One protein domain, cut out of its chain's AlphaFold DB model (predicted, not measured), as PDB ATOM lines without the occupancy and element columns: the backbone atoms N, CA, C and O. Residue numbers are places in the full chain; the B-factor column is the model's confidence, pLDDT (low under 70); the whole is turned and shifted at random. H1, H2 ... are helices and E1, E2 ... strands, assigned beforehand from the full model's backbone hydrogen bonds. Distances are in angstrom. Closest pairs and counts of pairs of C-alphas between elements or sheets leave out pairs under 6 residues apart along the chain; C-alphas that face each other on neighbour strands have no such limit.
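AT A GLANCE: This is residues 3 to 79 of the 79 residues of an uncharacterized protein of Lactobacillus taiwanensis (UniProt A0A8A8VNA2). A small three-stranded sheet, E3, E1 and E5, has two helices, H1 and H3, over one face and its other face bare; the two helices come together at their first residues and spread from there as a V. Past the end of E1 at Ala 7, the short strands E2 and E4 make a second small sheet, and the short helix H2 sits off the larger sheet, near H1 and H3. The printed part has 77 residues, with three named helices and five named strands in the order E1 E2 E3 H1 E4 H2 H3 E5, and its class is mixed, helices and strands. Both sheets are antiparallel, the larger in the order E3 - E1 - E5. The whole is compact, with a radius of gyration of the C-alphas of 11.2 A and spans of 32 by 25 by 19 A.

HOW THE PARTS SIT: E1, residues 3 to 7, is the inner strand of the larger sheet. Edge strand E3, residues 19 to 23, is antiparallel to E1 at 154 degrees, with N 3 and O 22 within hydrogen-bond range at 2.8 A. The other edge strand, E5, residues 72 to 78, is antiparallel to E1 at 165 degrees, with N 76 and O 4 at 2.8 A. H3, residues 59 to 69, is on this sheet over E5 at a height of 8.6 A, along the strands at 12 degrees on the local plane; the closest C-alphas of H3 and E5, Glu 67 and Ser 73, are 5.5 A apart. H1, residues 29 to 39, lies over E1 on the same face at a height of 8.9 A, slantwise to the strands at 39 degrees on the local plane. These helices form two layers with the sheet, helices on one face. H1 and H3 only just touch, with 3 pairs of C-alphas within 8 A, and only at their ends; their closest C-alphas, Val 29 and Val 59, are 5.1 A apart, and they run the same way at a steep tilt of 46 degrees. E2, residues 11 to 13, and E4, residues 40 to 42, are antiparallel at 149 degrees, with N 41 and O 12 at 2.8 A. The closest C-alphas of E1 and E2, Ala 7 and Leu 13, are 5.6 A apart. H2, residues 47 to 52, is not on the larger sheet; it is near H1 and close to but not clearly touching H3, with the C-alphas of Phe 51 and Ala 66 closest at 7.5 A. In H1, H2 and H3 every O i to N i+4 pair is within hydrogen-bond range.

IN THESE COORDINATES: E1 begins at C-alpha 3, (-28.699, 14.735, -27.590), and is 13.4 A long; E3 is 13.8 A and E5 17.2 A, ending at C-alpha 78, (-34.561, 14.458, -26.082). H1 is 15.3 A long and H3 15.2 A, beginning at C-alpha 59, (-27.475, 12.915, -36.803).

THE WHOLE: The C-alphas of Asp 46 and Lys 79 are the two farthest apart, at 35.5 A. The printed part has no cut and no long link. The mean pLDDT of the printed part is 93.4, and no printed residue is under 70.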
ATOM      1  N   TYR A   3     -29.340  16.041 -27.516       96.62
ATOM      2  CA  TYR A   3     -28.699  14.735 -27.590       96.62
ATOM      3  C   TYR A   3     -27.800  14.532 -26.380       96.62
ATOM      4  O   TYR A   3     -27.092  15.446 -25.967       96.62
ATOM      5  N   ARG A   4     -27.781  13.308 -25.853       96.00
ATOM      6  CA  ARG A   4     -26.780  12.853 -24.883       96.00
ATOM      7  C   ARG A   4     -25.986  11.711 -25.481       96.00
ATOM      8  O   ARG A   4     -26.592  10.760 -25.955       96.00
ATOM      9  N   ILE A   5     -24.665  11.746 -25.381       94.94
ATOM     10  CA  ILE A   5     -23.786  10.636 -25.777       94.94
ATOM     11  C   ILE A   5     -23.003  10.107 -24.582       94.94
ATOM     12  O   ILE A   5     -22.649  10.860 -23.675       94.94
ATOM     13  N   TYR A   6     -22.699   8.812 -24.599       93.94
ATOM     14  CA  TYR A   6     -21.928   8.133 -23.559       93.94
ATOM     15  C   TYR A   6     -20.620   7.574 -24.126       93.94
ATOM     16  O   TYR A   6     -20.592   7.038 -25.231       93.94
ATOM     17  N   ALA A   7     -19.524   7.683 -23.372       88.81
ATOM     18  CA  ALA A   7     -18.200   7.263 -23.832       88.81
ATOM     19  C   ALA A   7     -18.139   5.762 -24.183       88.81
ATOM     20  O   ALA A   7     -18.510   4.913 -23.371       88.81
ATOM     21  N   GLY A   8     -17.613   5.427 -25.362       90.56
ATOM     22  CA  GLY A   8     -17.467   4.046 -25.818       90.56
ATOM     23  C   GLY A   8     -16.194   3.340 -25.349       90.56
ATOM     24  O   GLY A   8     -15.454   3.771 -24.466       90.56
ATOM     25  N   ASN A   9     -15.905   2.205 -25.986       92.56
ATOM     26  CA  ASN A   9     -14.688   1.442 -25.708       92.56
ATOM     27  C   ASN A   9     -13.486   1.951 -26.507       92.56
ATOM     28  O   ASN A   9     -12.374   1.891 -25.980       92.56
ATOM     29  N   LYS A  10     -13.696   2.449 -27.733       93.19
ATOM     30  CA  LYS A  10     -12.638   2.995 -28.600       93.19
ATOM     31  C   LYS A  10     -12.273   4.446 -28.279       93.19
ATOM     32  O   LYS A  10     -11.169   4.880 -28.593       93.19
ATOM     33  N   ALA A  11     -13.159   5.169 -27.599       91.00
ATOM     34  CA  ALA A  11     -12.928   6.547 -27.190       91.00
ATOM     35  C   ALA A  11     -13.156   6.742 -25.686       91.00
ATOM     36  O   ALA A  11     -13.682   5.874 -24.992       91.00
ATOM     37  N   SER A  12     -12.717   7.874 -25.161       89.69
ATOM     38  CA  SER A  12     -13.136   8.416 -23.866       89.69
ATOM     39  C   SER A  12     -13.650   9.830 -24.073       89.69
ATOM     40  O   SER A  12     -13.225  10.476 -25.021       89.69
ATOM     41  N   LEU A  13     -14.523  10.327 -23.200       86.88
ATOM     42  CA  LEU A  13     -14.904  11.736 -23.250       86.88
ATOM     43  C   LEU A  13     -13.820  12.611 -22.617       86.88
ATOM     44  O   LEU A  13     -13.135  12.194 -21.671       86.88
ATOM     45  N   GLU A  14     -13.670  13.823 -23.142       81.56
ATOM     46  CA  GLU A  14     -12.760  14.821 -22.600       81.56
ATOM     47  C   GLU A  14     -13.087  15.100 -21.119       81.56
ATOM     48  O   GLU A  14     -14.232  15.021 -20.673       81.56
ATOM     49  N   ASN A  15     -12.069  15.392 -20.310       78.31
ATOM     50  CA  ASN A  15     -12.215  15.730 -18.886       78.31
ATOM     51  C   ASN A  15     -12.797  14.621 -17.981       78.31
ATOM     52  O   ASN A  15     -13.150  14.888 -16.831       78.31
ATOM     53  N   GLY A  16     -12.851  13.366 -18.448       73.12
ATOM     54  CA  GLY A  16     -13.249  12.215 -17.625       73.12
ATOM     55  C   GLY A  16     -14.733  12.198 -17.248       73.12
ATOM     56  O   GLY A  16     -15.110  11.553 -16.266       73.12
ATOM     57  N   ILE A  17     -15.571  12.914 -18.001       83.69
ATOM     58  CA  ILE A  17     -17.028  12.880 -17.855       83.69
ATOM     59  C   ILE A  17     -17.597  11.565 -18.410       83.69
ATOM     60  O   ILE A  17     -17.015  10.933 -19.288       83.69
ATOM     61  N   ASN A  18     -18.750  11.139 -17.886       83.00
ATOM     62  CA  ASN A  18     -19.394   9.886 -18.309       83.00
ATOM     63  C   ASN A  18     -20.343  10.066 -19.502       83.00
ATOM     64  O   ASN A  18     -20.665   9.093 -20.180       83.00
ATOM     65  N   TYR A  19     -20.810  11.293 -19.723       91.50
ATOM     66  CA  TYR A  19     -21.694  11.656 -20.819       91.50
ATOM     67  C   TYR A  19     -21.447  13.101 -21.242       91.50
ATOM     68  O   TYR A  19     -20.916  13.888 -20.455       91.50
ATOM     69  N   TYR A  20     -21.866  13.432 -22.457       92.06
ATOM     70  CA  TYR A  20     -21.855  14.788 -22.992       92.06
ATOM     71  C   TYR A  20     -23.220  15.108 -23.605       92.06
ATOM     72  O   TYR A  20     -23.780  14.270 -24.311       92.06
ATOM     73  N   ASP A  21     -23.752  16.289 -23.293       94.56
ATOM     74  CA  ASP A  21     -25.031  16.783 -23.806       94.56
ATOM     75  C   ASP A  21     -24.774  17.872 -24.852       94.56
ATOM     76  O   ASP A  21     -23.935  18.749 -24.632       94.56
ATOM     77  N   PHE A  22     -25.501  17.840 -25.966       94.62
ATOM     78  CA  PHE A  22     -25.434  18.870 -27.000       94.62
ATOM     79  C   PHE A  22     -26.767  19.098 -27.696       94.62
ATOM     80  O   PHE A  22     -27.655  18.249 -27.677       94.62
ATOM     81  N   GLU A  23     -26.893  20.255 -28.336       96.25
ATOM     82  CA  GLU A  23     -28.066  20.615 -29.120       96.25
ATOM     83  C   GLU A  23     -27.668  20.870 -30.572       96.25
ATOM     84  O   GLU A  23     -26.757  21.651 -30.840       96.25
ATOM     85  N   CYS A  24     -28.373  20.236 -31.507       95.25
ATOM     86  CA  CYS A  24     -28.269  20.529 -32.936       95.25
ATOM     87  C   CYS A  24     -29.589  20.213 -33.653       95.25
ATOM     88  O   CYS A  24     -30.512  19.618 -33.071       95.25
ATOM     89  N   GLU A  25     -29.710  20.641 -34.908       96.38
ATOM     90  CA  GLU A  25     -30.807  20.192 -35.765       96.38
ATOM     91  C   GLU A  25     -30.568  18.735 -36.206       96.38
ATOM     92  O   GLU A  25     -29.414  18.326 -36.346       96.38
ATOM     93  N   PRO A  26     -31.620  17.916 -36.404       95.62
ATOM     94  CA  PRO A  26     -31.454  16.501 -36.758       95.62
ATOM     95  C   PRO A  26     -30.742  16.239 -38.091       95.62
ATOM     96  O   PRO A  26     -30.234  15.139 -38.296       95.62
ATOM     97  N   ASP A  27     -30.740  17.219 -38.990       96.50
ATOM     98  CA  ASP A  27     -30.084  17.198 -40.297       96.50
ATOM     99  C   ASP A  27     -28.743  17.955 -40.315       96.50
ATOM    100  O   ASP A  27     -28.052  17.942 -41.332       96.50
ATOM    101  N   ASP A  28     -28.340  18.572 -39.201       96.81
ATOM    102  CA  ASP A  28     -27.062  19.280 -39.069       96.81
ATOM    103  C   ASP A  28     -25.958  18.325 -38.588       96.81
ATOM    104  O   ASP A  28     -25.493  18.359 -37.445       96.81
ATOM    105  N   VAL A  29     -25.595  17.402 -39.482       96.62
ATOM    106  CA  VAL A  29     -24.566  16.381 -39.242       96.62
ATOM    107  C   VAL A  29     -23.200  17.012 -39.013       96.62
ATOM    108  O   VAL A  29     -22.484  16.559 -38.126       96.62
ATOM    109  N   ASP A  30     -22.858  18.067 -39.757       95.75
ATOM    110  CA  ASP A  30     -21.577  18.765 -39.616       95.75
ATOM    111  C   ASP A  30     -21.409  19.299 -38.184       95.75
ATOM    112  O   ASP A  30     -20.405  19.013 -37.530       95.75
ATOM    113  N   ALA A  31     -22.428  19.985 -37.645       95.44
ATOM    114  CA  ALA A  31     -22.387  20.474 -36.268       95.44
ATOM    115  C   ALA A  31     -22.301  19.334 -35.243       95.44
ATOM    116  O   ALA A  31     -21.549  19.423 -34.270       95.44
ATOM    117  N   ALA A  32     -23.057  18.250 -35.446       96.19
ATOM    118  CA  ALA A  32     -23.005  17.095 -34.557       96.19
ATOM    119  C   ALA A  32     -21.634  16.396 -34.596       96.19
ATOM    120  O   ALA A  32     -21.135  15.960 -33.555       96.19
ATOM    121  N   TYR A  33     -21.022  16.294 -35.778       95.75
ATOM    122  CA  TYR A  33     -19.709  15.691 -35.973       95.75
ATOM    123  C   TYR A  33     -18.612  16.521 -35.310       95.75
ATOM    124  O   TYR A  33     -17.806  15.959 -34.569       95.75
ATOM    125  N   ASP A  34     -18.611  17.842 -35.511       95.12
ATOM    126  CA  ASP A  34     -17.661  18.761 -34.872       95.12
ATOM    127  C   ASP A  34     -17.726  18.626 -33.347       95.12
ATOM    128  O   ASP A  34     -16.710  18.408 -32.686       95.12
ATOM    129  N   ILE A  35     -18.940  18.642 -32.787       93.06
ATOM    130  CA  ILE A  35     -19.157  18.448 -31.353       93.06
ATOM    131  C   ILE A  35     -18.614  17.093 -30.883       93.06
ATOM    132  O   ILE A  35     -17.945  17.019 -29.848       93.06
ATOM    133  N   LEU A  36     -18.902  16.010 -31.607       92.38
ATOM    134  CA  LEU A  36     -18.420  14.683 -31.242       92.38
ATOM    135  C   LEU A  36     -16.886  14.646 -31.270       92.38
ATOM    136  O   LEU A  36     -16.276  14.195 -30.304       92.38
ATOM    137  N   ALA A  37     -16.272  15.165 -32.333       93.19
ATOM    138  CA  ALA A  37     -14.829  15.200 -32.531       93.19
ATOM    139  C   ALA A  37     -14.096  16.042 -31.473       93.19
ATOM    140  O   ALA A  37     -13.018  15.651 -31.031       93.19
ATOM    141  N   GLU A  38     -14.678  17.161 -31.036       92.00
ATOM    142  CA  GLU A  38     -14.118  18.006 -29.974       92.00
ATOM    143  C   GLU A  38     -14.168  17.338 -28.593       92.00
ATOM    144  O   GLU A  38     -13.312  17.596 -27.750       92.00
ATOM    145  N   ASN A  39     -15.153  16.465 -28.354       91.12
ATOM    146  CA  ASN A  39     -15.424  15.922 -27.021       91.12
ATOM    147  C   ASN A  39     -14.947  14.486 -26.812       91.12
ATOM    148  O   ASN A  39     -14.939  14.016 -25.670       91.12
ATOM    149  N   ILE A  40     -14.548  13.773 -27.867       90.50
ATOM    150  CA  ILE A  40     -13.982  12.432 -27.742       90.50
ATOM    151  C   ILE A  40     -12.460  12.438 -27.884       90.50
ATOM    152  O   ILE A  40     -11.867  13.142 -28.691       90.50
ATOM    153  N   ILE A  41     -11.819  11.555 -27.132       92.00
ATOM    154  CA  ILE A  41     -10.399  11.247 -27.232       92.00
ATOM    155  C   ILE A  41     -10.293   9.798 -27.690       92.00
ATOM    156  O   ILE A  41     -10.676   8.880 -26.956       92.00
ATOM    157  N   LEU A  42      -9.781   9.589 -28.902       93.62
ATOM    158  CA  LEU A  42      -9.520   8.252 -29.427       93.62
ATOM    159  C   LEU A  42      -8.406   7.575 -28.624       93.62
ATOM    160  O   LEU A  42      -7.410   8.198 -28.255       93.62
ATOM    161  N   LYS A  43      -8.569   6.280 -28.340       92.62
ATOM    162  CA  LYS A  43      -7.557   5.492 -27.614       92.62
ATOM    163  C   LYS A  43      -6.476   4.921 -28.527       92.62
ATOM    164  O   LYS A  43      -5.414   4.549 -28.031       92.62
ATOM    165  N   ASN A  44      -6.764   4.804 -29.821       92.94
ATOM    166  CA  ASN A  44      -5.833   4.337 -30.836       92.94
ATOM    167  C   ASN A  44      -5.968   5.203 -32.095       92.94
ATOM    168  O   ASN A  44      -7.080   5.464 -32.550       92.94
ATOM    169  N   ASP A  45      -4.836   5.599 -32.670       91.31
ATOM    170  CA  ASP A  45      -4.774   6.380 -33.906       91.31
ATOM    171  C   ASP A  45      -5.325   5.593 -35.107       91.31
ATOM    172  O   ASP A  45      -5.852   6.192 -36.044       91.31
ATOM    173  N   ASP A  46      -5.270   4.255 -35.070       92.62
ATOM    174  CA  ASP A  46      -5.845   3.402 -36.122       92.62
ATOM    175  C   ASP A  46      -7.366   3.593 -36.265       92.62
ATOM    176  O   ASP A  46      -7.922   3.379 -37.342       92.62
ATOM    177  N   ASP A  47      -8.040   4.026 -35.195       94.94
ATOM    178  CA  ASP A  47      -9.482   4.260 -35.196       94.94
ATOM    179  C   ASP A  47      -9.862   5.624 -35.811       94.94
ATOM    180  O   ASP A  47     -11.046   5.907 -35.989       94.94
ATOM    181  N   LEU A  48      -8.889   6.474 -36.171       94.19
ATOM    182  CA  LEU A  48      -9.151   7.789 -36.769       94.19
ATOM    183  C   LEU A  48      -9.880   7.673 -38.111       94.19
ATOM    184  O   LEU A  48     -10.799   8.440 -38.382       94.19
ATOM    185  N   VAL A  49      -9.486   6.709 -38.947       94.88
ATOM    186  CA  VAL A  49     -10.115   6.496 -40.259       94.88
ATOM    187  C   VAL A  49     -11.545   5.993 -40.091       94.88
ATOM    188  O   VAL A  49     -12.442   6.469 -40.778       94.88
ATOM    189  N   ASP A  50     -11.769   5.065 -39.163       95.31
ATOM    190  CA  ASP A  50     -13.104   4.572 -38.808       95.31
ATOM    191  C   ASP A  50     -14.002   5.731 -38.331       95.31
ATOM    192  O   ASP A  50     -15.137   5.870 -38.783       95.31
ATOM    193  N   PHE A  51     -13.467   6.617 -37.483       95.06
ATOM    194  CA  PHE A  51     -14.184   7.781 -36.962       95.06
ATOM    195  C   PHE A  51     -14.483   8.846 -38.033       95.06
ATOM    196  O   PHE A  51     -15.520   9.498 -38.001       95.06
ATOM    197  N   GLN A  52     -13.593   9.028 -39.009       94.31
ATOM    198  CA  GLN A  52     -13.810   9.928 -40.149       94.31
ATOM    199  C   GLN A  52     -14.834   9.401 -41.159       94.31
ATOM    200  O   GLN A  52     -15.331  10.175 -41.968       94.31
ATOM    201  N   ASN A  53     -15.141   8.103 -41.122       95.81
ATOM    202  CA  ASN A  53     -16.086   7.449 -42.027       95.81
ATOM    203  C   ASN A  53     -17.420   7.106 -41.344       95.81
ATOM    204  O   ASN A  53     -18.104   6.177 -41.778       95.81
ATOM    205  N   LEU A  54     -17.782   7.814 -40.269       96.44
ATOM    206  CA  LEU A  54     -19.127   7.714 -39.703       96.44
ATOM    207  C   LEU A  54     -20.174   8.090 -40.759       96.44
ATOM    208  O   LEU A  54     -19.931   8.941 -41.611       96.44
ATOM    209  N   ALA A  55     -21.335   7.437 -40.695       94.94
ATOM    210  CA  ALA A  55     -22.461   7.756 -41.568       94.94
ATOM    211  C   ALA A  55     -22.876   9.233 -41.436       94.94
ATOM    212  O   ALA A  55     -22.905   9.759 -40.324       94.94
ATOM    213  N   ASP A  56     -23.240   9.864 -42.552       93.44
ATOM    214  CA  ASP A  56     -23.460  11.311 -42.660       93.44
ATOM    215  C   ASP A  56     -24.835  11.704 -43.239       93.44
ATOM    216  O   ASP A  56     -25.051  12.855 -43.608       93.44
ATOM    217  N   ASP A  57     -25.786  10.765 -43.301       95.44
ATOM    218  CA  ASP A  57     -27.146  11.023 -43.804       95.44
ATOM    219  C   ASP A  57     -27.977  11.917 -42.854       95.44
ATOM    220  O   ASP A  57     -28.680  12.823 -43.303       95.44
ATOM    221  N   ASP A  58     -27.928  11.636 -41.546       96.75
ATOM    222  CA  ASP A  58     -28.556  12.417 -40.473       96.75
ATOM    223  C   ASP A  58     -27.862  12.152 -39.122       96.75
ATOM    224  O   ASP A  58     -27.085  11.199 -38.972       96.75
ATOM    225  N   VAL A  59     -28.140  12.990 -38.117       96.94
ATOM    226  CA  VAL A  59     -27.475  12.915 -36.803       96.94
ATOM    227  C   VAL A  59     -27.752  11.586 -36.094       96.94
ATOM    228  O   VAL A  59     -26.866  11.029 -35.448       96.94
ATOM    229  N   GLU A  60     -28.963  11.037 -36.208       96.75
ATOM    230  CA  GLU A  60     -29.299   9.762 -35.568       96.75
ATOM    231  C   GLU A  60     -28.548   8.598 -36.231       96.75
ATOM    232  O   GLU A  60     -28.057   7.709 -35.535       96.75
ATOM    233  N   MET A  61     -28.422   8.598 -37.558       97.38
ATOM    234  CA  MET A  61     -27.634   7.617 -38.300       97.38
ATOM    235  C   MET A  61     -26.147   7.694 -37.957       97.38
ATOM    236  O   MET A  61     -25.540   6.645 -37.719       97.38
ATOM    237  N   MET A  62     -25.585   8.901 -37.850       97.62
ATOM    238  CA  MET A  62     -24.201   9.110 -37.413       97.62
ATOM    239  C   MET A  62     -23.965   8.531 -36.011       97.62
ATOM    240  O   MET A  62     -23.023   7.762 -35.798       97.62
ATOM    241  N   LEU A  63     -24.844   8.841 -35.049       96.88
ATOM    242  CA  LEU A  63     -24.734   8.353 -33.670       96.88
ATOM    243  C   LEU A  63     -24.906   6.830 -33.573       96.88
ATOM    244  O   LEU A  63     -24.141   6.174 -32.864       96.88
ATOM    245  N   LYS A  64     -25.839   6.239 -34.332       97.88
ATOM    246  CA  LYS A  64     -25.983   4.773 -34.424       97.88
ATOM    247  C   LYS A  64     -24.724   4.103 -34.949       97.88
ATOM    248  O   LYS A  64     -24.346   3.035 -34.463       97.88
ATOM    249  N   ASP A  65     -24.088   4.685 -35.960       97.88
ATOM    250  CA  ASP A  65     -22.858   4.116 -36.494       97.88
ATOM    251  C   ASP A  65     -21.696   4.282 -35.505       97.88
ATOM    252  O   ASP A  65     -20.969   3.322 -35.246       97.88
ATOM    253  N   ALA A  66     -21.601   5.429 -34.826       96.56
ATOM    254  CA  ALA A  66     -20.629   5.650 -33.758       96.56
ATOM    255  C   ALA A  66     -20.787   4.645 -32.603       96.56
ATOM    256  O   ALA A  66     -19.788   4.145 -32.074       96.56
ATOM    257  N   GLU A  67     -22.024   4.302 -32.233       97.12
ATOM    258  CA  GLU A  67     -22.339   3.272 -31.236       97.12
ATOM    259  C   GLU A  67     -21.908   1.881 -31.728       97.12
ATOM    260  O   GLU A  67     -21.170   1.160 -31.048       97.12
ATOM    261  N   LYS A  68     -22.293   1.512 -32.956       97.25
ATOM    262  CA  LYS A  68     -21.943   0.226 -33.580       97.25
ATOM    263  C   LYS A  68     -20.430   0.031 -33.692       97.25
ATOM    264  O   LYS A  68     -19.927  -1.073 -33.456       97.25
ATOM    265  N   GLN A  69     -19.708   1.095 -34.032       96.12
ATOM    266  CA  GLN A  69     -18.250   1.125 -34.107       96.12
ATOM    267  C   GLN A  69     -17.578   1.245 -32.727       96.12
ATOM    268  O   GLN A  69     -16.376   1.006 -32.608       96.12
ATOM    269  N   ARG A  70     -18.360   1.472 -31.661       95.62
ATOM    270  CA  ARG A  70     -17.946   1.548 -30.247       95.62
ATOM    271  C   ARG A  70     -17.143   2.799 -29.884       95.62
ATOM    272  O   ARG A  70     -16.389   2.766 -28.902       95.62
ATOM    273  N   PHE A  71     -17.296   3.878 -30.649       95.12
ATOM    274  CA  PHE A  71     -16.799   5.210 -30.290       95.12
ATOM    275  C   PHE A  71     -17.609   5.804 -29.141       95.12
ATOM    276  O   PHE A  71     -17.037   6.295 -28.170       95.12
ATOM    277  N   ILE A  72     -18.927   5.634 -29.204       95.56
ATOM    278  CA  ILE A  72     -19.842   5.847 -28.082       95.56
ATOM    279  C   ILE A  72     -20.383   4.496 -27.606       95.56
ATOM    280  O   ILE A  72     -20.305   3.499 -28.327       95.56
ATOM    281  N   SER A  73     -20.858   4.427 -26.365       95.69
ATOM    282  CA  SER A  73     -21.485   3.213 -25.827       95.69
ATOM    283  C   SER A  73     -22.999   3.209 -25.984       95.69
ATOM    284  O   SER A  73     -23.582   2.132 -25.990       95.69
ATOM    285  N   ASP A  74     -23.605   4.396 -26.001       96.56
ATOM    286  CA  ASP A  74     -25.047   4.626 -26.081       96.56
ATOM    287  C   ASP A  74     -25.301   6.116 -26.390       96.56
ATOM    288  O   ASP A  74     -24.387   6.945 -26.249       96.56
ATOM    289  N   TYR A  75     -26.534   6.462 -26.755       96.38
ATOM    290  CA  TYR A  75     -26.994   7.841 -26.896       96.38
ATOM    291  C   TYR A  75     -28.500   7.994 -26.610       96.38
ATOM    292  O   TYR A  75     -29.294   7.072 -26.773       96.38
ATOM    293  N   GLU A  76     -28.918   9.194 -26.208       97.50
ATOM    294  CA  GLU A  76     -30.327   9.554 -26.007       97.50
ATOM    295  C   GLU A  76     -30.708  10.742 -26.889       97.50
ATOM    296  O   GLU A  76     -29.924  11.677 -27.045       97.50
ATOM    297  N   ILE A  77     -31.944  10.740 -27.397       96.06
ATOM    298  CA  ILE A  77     -32.551  11.872 -28.109       96.06
ATOM    299  C   ILE A  77     -33.686  12.435 -27.250       96.06
ATOM    300  O   ILE A  77     -34.608  11.707 -26.866       96.06
ATOM    301  N   ARG A  78     -33.633  13.734 -26.958       93.56
ATOM    302  CA  ARG A  78     -34.561  14.458 -26.082       93.56
ATOM    303  C   ARG A  78     -35.284  15.566 -26.848       93.56
ATOM    304  O   ARG A  78     -34.723  16.199 -27.741       93.56
ATOM    305  N   LYS A  79     -36.560  15.747 -26.500       77.00
ATOM    306  CA  LYS A  79     -37.491  16.709 -27.107       77.00
ATOM    307  C   LYS A  79     -37.683  17.934 -26.235       77.00
ATOM    308  O   LYS A  79     -37.813  17.735 -25.007       77.00
TER     309      LYS A  79